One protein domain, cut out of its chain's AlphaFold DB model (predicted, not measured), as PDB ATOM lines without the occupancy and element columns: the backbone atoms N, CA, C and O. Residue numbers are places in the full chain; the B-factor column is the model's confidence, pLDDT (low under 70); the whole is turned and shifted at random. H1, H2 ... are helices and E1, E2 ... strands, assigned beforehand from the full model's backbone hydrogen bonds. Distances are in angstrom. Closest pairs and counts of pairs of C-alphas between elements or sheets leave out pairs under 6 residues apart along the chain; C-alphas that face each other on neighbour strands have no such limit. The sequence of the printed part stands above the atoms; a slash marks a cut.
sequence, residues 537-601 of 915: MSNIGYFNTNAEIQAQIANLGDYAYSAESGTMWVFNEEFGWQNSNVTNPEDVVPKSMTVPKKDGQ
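What this domain is: This is residues 537 to 601 of the 915 residues of an uncharacterized protein of Streblomastix strix (UniProt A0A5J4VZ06). A small, strongly twisted four-stranded sheet has one short helix, H1, over one face; residues 588 to 601 stick out as a long tail from this body. The printed part has 65 residues, with E1, H1, E2, E3 and E4 along the chain; the mixed sheet has the same strand order. It is mostly strand, with under half of the residues in named elements, and loose: radius of gyration of the C-alphas 15.2 A, spans 53 by 23 by 17 A.

Where its parts are: E1 is residues 539 to 543, from C-alpha (141.276, 140.193, 213.973); H1, 546 to 550; E2, 559 to 562; E3, 567 to 572, 16.2 A; E4, 576 to 583, 19.3 A, to (146.524, 130.698, 203.645).

How they stand to each other: E1, H1, E2 form a strand-helix-strand unit, parallel strands joined through a helix, crossover right-handed; N 540 and O 559 are 2.9 A apart. E2, E3, E4 form a meander of antiparallel hairpins: N 569 to O 560, 2.8 A; N 568 to O 582, 2.8 A. H1, its O i to N i+4 pair within hydrogen-bond range, is on the sheet at height 7.9 A.

The domain as a whole: The printed part has no cut and no long link between named elements. Residues 537 and 586 to 591 have pLDDT under 70.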
ATOM      1  N   MET A 537     140.030 147.111 210.553       63.81
ATOM      2  CA  MET A 537     140.176 145.642 210.494       63.81
ATOM      3  C   MET A 537     140.570 145.059 211.862       63.81
ATOM      4  O   MET A 537     141.760 145.036 212.196       63.81
ATOM      5  N   SER A 538     139.622 144.531 212.641       74.75
ATOM      6  CA  SER A 538     139.969 143.686 213.786       74.75
ATOM      7  C   SER A 538     140.253 142.263 213.316       74.75
ATOM      8  O   SER A 538     139.493 141.680 212.542       74.75
ATOM      9  N   ASN A 539     141.303 141.646 213.862       82.19
ATOM     10  CA  ASN A 539     141.276 140.193 213.973       82.19
ATOM     11  C   ASN A 539     140.223 139.837 215.033       82.19
ATOM     12  O   ASN A 539     140.222 140.439 216.110       82.19
ATOM     13  N   ILE A 540     139.329 138.896 214.735       79.69
ATOM     14  CA  ILE A 540     138.289 138.452 215.678       79.69
ATOM     15  C   ILE A 540     138.552 137.055 216.262       79.69
ATOM     16  O   ILE A 540     137.809 136.609 217.134       79.69
ATOM     17  N   GLY A 541     139.607 136.369 215.809       82.94
ATOM     18  CA  GLY A 541     140.061 135.097 216.367       82.94
ATOM     19  C   GLY A 541     140.490 134.040 215.344       82.94
ATOM     20  O   GLY A 541     140.375 134.198 214.126       82.94
ATOM     21  N   TYR A 542     140.964 132.925 215.899       85.69
ATOM     22  CA  TYR A 542     141.166 131.651 215.214       85.69
ATOM     23  C   TYR A 542     140.020 130.711 215.604       85.69
ATOM     24  O   TYR A 542     139.711 130.580 216.789       85.69
ATOM     25  N   PHE A 543     139.412 130.051 214.622       86.44
ATOM     26  CA  PHE A 543     138.246 129.184 214.800       86.44
ATOM     27  C   PHE A 543     138.514 127.800 214.200       86.44
ATOM     28  O   PHE A 543     139.275 127.662 213.238       86.44
ATOM     29  N   ASN A 544     137.900 126.760 214.767       84.44
ATOM     30  CA  ASN A 544     138.143 125.385 214.326       84.44
ATOM     31  C   ASN A 544     137.419 125.080 213.012       84.44
ATOM     32  O   ASN A 544     137.904 124.269 212.229       84.44
ATOM     33  N   THR A 545     136.273 125.723 212.782       89.25
ATOM     34  CA  THR A 545     135.374 125.476 211.651       89.25
ATOM     35  C   THR A 545     134.937 126.756 210.945       89.25
ATOM     36  O   THR A 545     134.815 127.830 211.539       89.25
ATOM     37  N   ASN A 546     134.615 126.625 209.660       90.81
ATOM     38  CA  ASN A 546     134.048 127.697 208.843       90.81
ATOM     39  C   ASN A 546     132.663 128.134 209.369       90.81
ATOM     40  O   ASN A 546     132.294 129.303 209.266       90.81
ATOM     41  N   ALA A 547     131.911 127.208 209.977       91.25
ATOM     42  CA  ALA A 547     130.602 127.478 210.573       91.25
ATOM     43  C   ALA A 547     130.683 128.343 211.848       91.25
ATOM     44  O   ALA A 547     129.834 129.209 212.046       91.25
ATOM     45  N   GLU A 548     131.711 128.154 212.687       92.38
ATOM     46  CA  GLU A 548     131.962 129.034 213.839       92.38
ATOM     47  C   GLU A 548     132.240 130.474 213.393       92.38
ATOM     48  O   GLU A 548     131.725 131.396 214.022       92.38
ATOM     49  N   ILE A 549     132.986 130.669 212.295       89.94
ATOM     50  CA  ILE A 549     133.250 131.995 211.706       89.94
ATOM     51  C   ILE A 549     131.954 132.621 211.188       89.94
ATOM     52  O   ILE A 549     131.633 133.745 211.558       89.94
ATOM     53  N   GLN A 550     131.170 131.887 210.392       90.00
ATOM     54  CA  GLN A 550     129.915 132.393 209.817       90.00
ATOM     55  C   GLN A 550     128.869 132.806 210.870       90.00
ATOM     56  O   GLN A 550     127.970 133.585 210.554       90.00
ATOM     57  N   ALA A 551     128.994 132.329 212.113       90.12
ATOM     58  CA  ALA A 551     128.157 132.729 213.242       90.12
ATOM     59  C   ALA A 551     128.644 133.991 213.993       90.12
ATOM     60  O   ALA A 551     127.942 134.457 214.893       90.12
ATOM     61  N   GLN A 552     129.820 134.548 213.671       88.69
ATOM     62  CA  GLN A 552     130.361 135.727 214.361       88.69
ATOM     63  C   GLN A 552     129.740 137.032 213.857       88.69
ATOM     64  O   GLN A 552     129.672 137.280 212.650       88.69
ATOM     65  N   ILE A 553     129.364 137.899 214.799       85.81
ATOM     66  CA  ILE A 553     128.993 139.292 214.528       85.81
ATOM     67  C   ILE A 553     130.281 140.087 214.300       85.81
ATOM     68  O   ILE A 553     131.169 140.072 215.151       85.81
ATOM     69  N   ALA A 554     130.365 140.781 213.168       83.75
ATOM     70  CA  ALA A 554     131.552 141.503 212.726       83.75
ATOM     71  C   ALA A 554     131.186 142.750 211.905       83.75
ATOM     72  O   ALA A 554     130.030 142.951 211.532       83.75
ATOM     73  N   ASN A 555     132.190 143.590 211.659       82.19
ATOM     74  CA  ASN A 555     132.113 144.864 210.949       82.19
ATOM     75  C   ASN A 555     132.906 144.775 209.632       82.19
ATOM     76  O   ASN A 555     133.710 143.859 209.438       82.19
ATOM     77  N   LEU A 556     132.704 145.726 208.715       78.12
ATOM     78  CA  LEU A 556     133.378 145.737 207.414       78.12
ATOM     79  C   LEU A 556     134.914 145.661 207.538       78.12
ATOM     80  O   LEU A 556     135.556 146.587 208.029       78.12
ATOM     81  N   GLY A 557     135.506 144.575 207.031       70.38
ATOM     82  CA  GLY A 557     136.954 144.350 207.051       70.38
ATOM     83  C   GLY A 557     137.494 143.603 208.276       70.38
ATOM     84  O   GLY A 557     138.689 143.304 208.299       70.38
ATOM     85  N   ASP A 558     136.663 143.246 209.257       84.62
ATOM     86  CA  ASP A 558     137.059 142.286 210.296       84.62
ATOM     87  C   ASP A 558     137.447 140.936 209.665       84.62
ATOM     88  O   ASP A 558     136.899 140.527 208.636       84.62
ATOM     89  N   TYR A 559     138.409 140.230 210.266       88.19
ATOM     90  CA  TYR A 559     138.949 138.986 209.714       88.19
ATOM     91  C   TYR A 559     139.192 137.900 210.766       88.19
ATOM     92  O   TYR A 559     139.465 138.165 211.940       88.19
ATOM     93  N   ALA A 560     139.087 136.651 210.320       88.50
ATOM     94  CA  ALA A 560     139.175 135.442 211.127       88.50
ATOM     95  C   ALA A 560     140.047 134.395 210.422       88.50
ATOM     96  O   ALA A 560     140.121 134.373 209.195       88.50
ATOM     97  N   TYR A 561     140.670 133.490 211.176       87.62
ATOM     98  CA  TYR A 561     141.427 132.365 210.612       87.62
ATOM     99  C   TYR A 561     140.691 131.044 210.848       87.62
ATOM    100  O   TYR A 561     140.261 130.771 211.969       87.62
ATOM    101  N   SER A 562     140.547 130.223 209.803       87.69
ATOM    102  CA  SER A 562     139.866 128.923 209.879       87.69
ATOM    103  C   SER A 562     140.858 127.770 209.866       87.69
ATOM    104  O   SER A 562     141.631 127.635 208.916       87.69
ATOM    105  N   ALA A 563     140.806 126.896 210.872       82.50
ATOM    106  CA  ALA A 563     141.561 125.643 210.858       82.50
ATOM    107  C   ALA A 563     140.980 124.610 209.868       82.50
ATOM    108  O   ALA A 563     141.724 123.787 209.347       82.50
ATOM    109  N   GLU A 564     139.676 124.664 209.568       85.69
ATOM    110  CA  GLU A 564     139.003 123.730 208.649       85.69
ATOM    111  C   GLU A 564     139.364 123.980 207.179       85.69
ATOM    112  O   GLU A 564     139.554 123.027 206.427       85.69
ATOM    113  N   SER A 565     139.453 125.247 206.753       84.94
ATOM    114  CA  SER A 565     139.849 125.595 205.376       84.94
ATOM    115  C   SER A 565     141.331 125.942 205.215       84.94
ATOM    116  O   SER A 565     141.784 126.090 204.083       84.94
ATOM    117  N   GLY A 566     142.090 126.076 206.309       83.38
ATOM    118  CA  GLY A 566     143.490 126.518 206.270       83.38
ATOM    119  C   GLY A 566     143.665 127.975 205.819       83.38
ATOM    120  O   GLY A 566     144.777 128.392 205.504       83.38
ATOM    121  N   THR A 567     142.581 128.755 205.765       83.88
ATOM    122  CA  THR A 567     142.553 130.086 205.142       83.88
ATOM    123  C   THR A 567     141.900 131.155 206.011       83.88
ATOM    124  O   THR A 567     141.008 130.884 206.820       83.88
ATOM    125  N   MET A 568     142.300 132.400 205.761       84.62
ATOM    126  CA  MET A 568     141.703 133.606 206.315       84.62
ATOM    127  C   MET A 568     140.335 133.893 205.677       84.62
ATOM    128  O   MET A 568     140.171 133.867 204.453       84.62
ATOM    129  N   TRP A 569     139.365 134.237 206.511       88.75
ATOM    130  CA  TRP A 569     138.046 134.730 206.130       88.75
ATOM    131  C   TRP A 569     137.947 136.215 206.476       88.75
ATOM    132  O   TRP A 569     138.513 136.658 207.476       88.75
ATOM    133  N   VAL A 570     137.236 136.986 205.654       87.44
ATOM    134  CA  VAL A 570     137.052 138.436 205.822       87.44
ATOM    135  C   VAL A 570     135.561 138.754 205.766       87.44
ATOM    136  O   VAL A 570     134.833 138.177 204.954       87.44
ATOM    137  N   PHE A 571     135.101 139.652 206.635       83.94
ATOM    138  CA  PHE A 571     133.708 140.076 206.697       83.94
ATOM    139  C   PHE A 571     133.421 141.253 205.758       83.94
ATOM    140  O   PHE A 571     134.157 142.245 205.704       83.94
ATOM    141  N   ASN A 572     132.308 141.149 205.040       79.62
ATOM    142  CA  ASN A 572     131.772 142.153 204.136       79.62
ATOM    143  C   ASN A 572     130.287 142.404 204.469       79.62
ATOM    144  O   ASN A 572     129.551 141.465 204.749       79.62
ATOM    145  N   GLU A 573     129.830 143.657 204.431       74.88
ATOM    146  CA  GLU A 573     128.455 144.018 204.827       74.88
ATOM    147  C   GLU A 573     127.368 143.522 203.855       74.88
ATOM    148  O   GLU A 573     126.237 143.281 204.273       74.88
ATOM    149  N   GLU A 574     127.700 143.336 202.575       76.38
ATOM    150  CA  GLU A 574     126.786 142.857 201.528       76.38
ATOM    151  C   GLU A 574     126.788 141.319 201.419       76.38
ATOM    152  O   GLU A 574     125.746 140.706 201.184       76.38
ATOM    153  N   PHE A 575     127.949 140.683 201.631       75.62
ATOM    154  CA  PHE A 575     128.158 139.244 201.399       75.62
ATOM    155  C   PHE A 575     128.476 138.419 202.660       75.62
ATOM    156  O   PHE A 575     128.679 137.207 202.563       75.62
ATOM    157  N   GLY A 576     128.530 139.039 203.839       83.94
ATOM    158  CA  GLY A 576     128.891 138.389 205.100       83.94
ATOM    159  C   GLY A 576     130.332 137.869 205.120       83.94
ATOM    160  O   GLY A 576     131.248 138.476 204.564       83.94
ATOM    161  N   TRP A 577     130.538 136.727 205.776       87.69
ATOM    162  CA  TRP A 577     131.839 136.063 205.875       87.69
ATOM    163  C   TRP A 577     132.243 135.378 204.567       87.69
ATOM    164  O   TRP A 577     131.639 134.382 204.167       87.69
ATOM    165  N   GLN A 578     133.314 135.870 203.943       87.62
ATOM    166  CA  GLN A 578     133.851 135.359 202.681       87.62
ATOM    167  C   GLN A 578     135.250 134.764 202.867       87.62
ATOM    168  O   GLN A 578     136.098 135.341 203.551       87.62
ATOM    169  N   ASN A 579     135.513 133.613 202.241       86.56
ATOM    170  CA  ASN A 579     136.845 133.012 202.240       86.56
ATOM    171  C   ASN A 579     137.755 133.793 201.280       86.56
ATOM    172  O   ASN A 579     137.482 133.871 200.082       86.56
ATOM    173  N   SER A 580     138.848 134.356 201.796       80.44
ATOM    174  CA  SER A 580     139.793 135.141 200.990       80.44
ATOM    175  C   SER A 580     140.721 134.283 200.118       80.44
ATOM    176  O   SER A 580     141.389 134.811 199.232       80.44
ATOM    177  N   ASN A 581     140.769 132.965 200.357       81.06
ATOM    178  CA  ASN A 581     141.744 132.011 199.811       81.06
ATOM    179  C   ASN A 581     143.213 132.341 200.160       81.06
ATOM    180  O   ASN A 581     144.135 131.762 199.588       81.06
ATOM    181  N   VAL A 582     143.443 133.249 201.113       76.94
ATOM    182  CA  VAL A 582     144.761 133.512 201.703       76.94
ATOM    183  C   VAL A 582     145.020 132.456 202.770       76.94
ATOM    184  O   VAL A 582     144.226 132.328 203.699       76.94
ATOM    185  N   THR A 583     146.110 131.701 202.650       80.19
ATOM    186  CA  THR A 583     146.524 130.698 203.645       80.19
ATOM    187  C   THR A 583     146.772 131.332 205.014       80.19
ATOM    188  O   THR A 583     147.271 132.457 205.105       80.19
ATOM    189  N   ASN A 584     146.455 130.606 206.085       76.12
ATOM    190  CA  ASN A 584     146.738 131.039 207.452       76.12
ATOM    191  C   ASN A 584     148.254 131.255 207.665       76.12
ATOM    192  O   ASN A 584     149.057 130.517 207.092       76.12
ATOM    193  N   PRO A 585     148.675 132.196 208.535       70.31
ATOM    194  CA  PRO A 585     150.097 132.473 208.764       70.31
ATOM    195  C   PRO A 585     150.951 131.288 209.264       70.31
ATOM    196  O   PRO A 585     152.165 131.306 209.077       70.31
ATOM    197  N   GLU A 586     150.353 130.269 209.896       60.62
ATOM    198  CA  GLU A 586     151.101 129.157 210.520       60.62
ATOM    199  C   GLU A 586     151.592 128.073 209.535       60.62
ATOM    200  O   GLU A 586     152.475 127.300 209.899       60.62
ATOM    201  N   ASP A 587     151.140 128.047 208.273       53.31
ATOM    202  CA  ASP A 587     151.608 127.047 207.286       53.31
ATOM    203  C   ASP A 587     153.043 127.296 206.767       53.31
ATOM    204  O   ASP A 587     153.609 126.459 206.061       53.31
ATOM    205  N   VAL A 588     153.659 128.433 207.114       54.81
ATOM    206  CA  VAL A 588     155.037 128.784 206.710       54.81
ATOM    207  C   VAL A 588     156.043 128.611 207.856       54.81
ATOM    208  O   VAL A 588     157.234 128.425 207.609       54.81
ATOM    209  N   VAL A 589     155.590 128.671 209.114       56.88
ATOM    210  CA  VAL A 589     156.460 128.732 210.299       56.88
ATOM    211  C   VAL A 589     155.847 127.935 211.460       56.88
ATOM    212  O   VAL A 589     154.808 128.340 211.983       56.88
ATOM    213  N   PRO A 590     156.486 126.848 211.936       65.50
ATOM    214  CA  PRO A 590     155.962 126.068 213.049       65.50
ATOM    215  C   PRO A 590     156.056 126.823 214.382       65.50
ATOM    216  O   PRO A 590     156.923 127.676 214.597       65.50
ATOM    217  N   LYS A 591     155.195 126.436 215.326       65.19
ATOM    218  CA  LYS A 591     155.305 126.841 216.730       65.19
ATOM    219  C   LYS A 591     156.622 126.346 217.338       65.19
ATOM    220  O   LYS A 591     157.034 125.214 217.084       65.19
ATOM    221  N   SER A 592     157.229 127.161 218.201       77.50
ATOM    222  CA  SER A 592     158.406 126.757 218.971       77.50
ATOM    223  C   SER A 592     158.145 125.495 219.798       77.50
ATOM    224  O   SER A 592     157.103 125.356 220.445       77.50
ATOM    225  N   MET A 593     159.132 124.594 219.808       77.25
ATOM    226  CA  MET A 593     159.213 123.480 220.759       77.25
ATOM    227  C   MET A 593     160.223 123.745 221.888       77.25
ATOM    228  O   MET A 593     160.471 122.855 222.705       77.25
ATOM    229  N   THR A 594     160.844 124.929 221.937       79.38
ATOM    230  CA  THR A 594     161.750 125.293 223.030       79.38
ATOM    231  C   THR A 594     160.937 125.701 224.260       79.38
ATOM    232  O   THR A 594     159.837 126.246 224.169       79.38
ATOM    233  N   VAL A 595     161.446 125.380 225.452       80.56
ATOM    234  CA  VAL A 595     160.846 125.873 226.698       80.56
ATOM    235  C   VAL A 595     161.260 127.338 226.852       80.56
ATOM    236  O   VAL A 595     162.471 127.579 226.835       80.56
ATOM    237  N   PRO A 596     160.316 128.285 227.042       85.50
ATOM    238  CA  PRO A 596     160.625 129.704 227.168       85.50
ATOM    239  C   PRO A 596     161.779 129.976 228.133       85.50
ATOM    240  O   PRO A 596     161.735 129.585 229.306       85.50
ATOM    241  N   LYS A 597     162.831 130.631 227.633       83.25
ATOM    242  CA  LYS A 597     163.962 131.051 228.463       83.25
ATOM    243  C   LYS A 597     163.478 132.081 229.491       83.25
ATOM    244  O   LYS A 597     162.653 132.940 229.200       83.25
ATOM    245  N   LYS A 598     164.022 132.008 230.707       83.12
ATOM    246  CA  LYS A 598     163.802 133.039 231.731       83.12
ATOM    247  C   LYS A 598     164.505 134.351 231.358       83.12
ATOM    248  O   LYS A 598     165.537 134.321 230.686       83.12
ATOM    249  N   ASP A 599     164.016 135.454 231.914       84.56
ATOM    250  CA  ASP A 599     164.623 136.784 231.801       84.56
ATOM    251  C   ASP A 599     166.114 136.795 232.187       84.56
ATOM    252  O   ASP A 599     166.573 136.080 233.094       84.56
ATOM    253  N   GLY A 600     166.876 137.635 231.483       82.62
ATOM    254  CA  GLY A 600     168.332 137.737 231.568       82.62
ATOM    255  C   GLY A 600     168.789 139.177 231.776       82.62
ATOM    256  O   GLY A 600     168.089 140.119 231.429       82.62
ATOM    257  N   GLN A 601     169.975 139.373 232.355       78.31
ATOM    258  CA  GLN A 601     170.474 140.714 232.710       78.31
ATOM    259  C   GLN A 601     170.641 141.656 231.500       78.31
ATOM    260  O   GLN A 601     170.622 142.872 231.661       78.31
TER     261      GLN A 601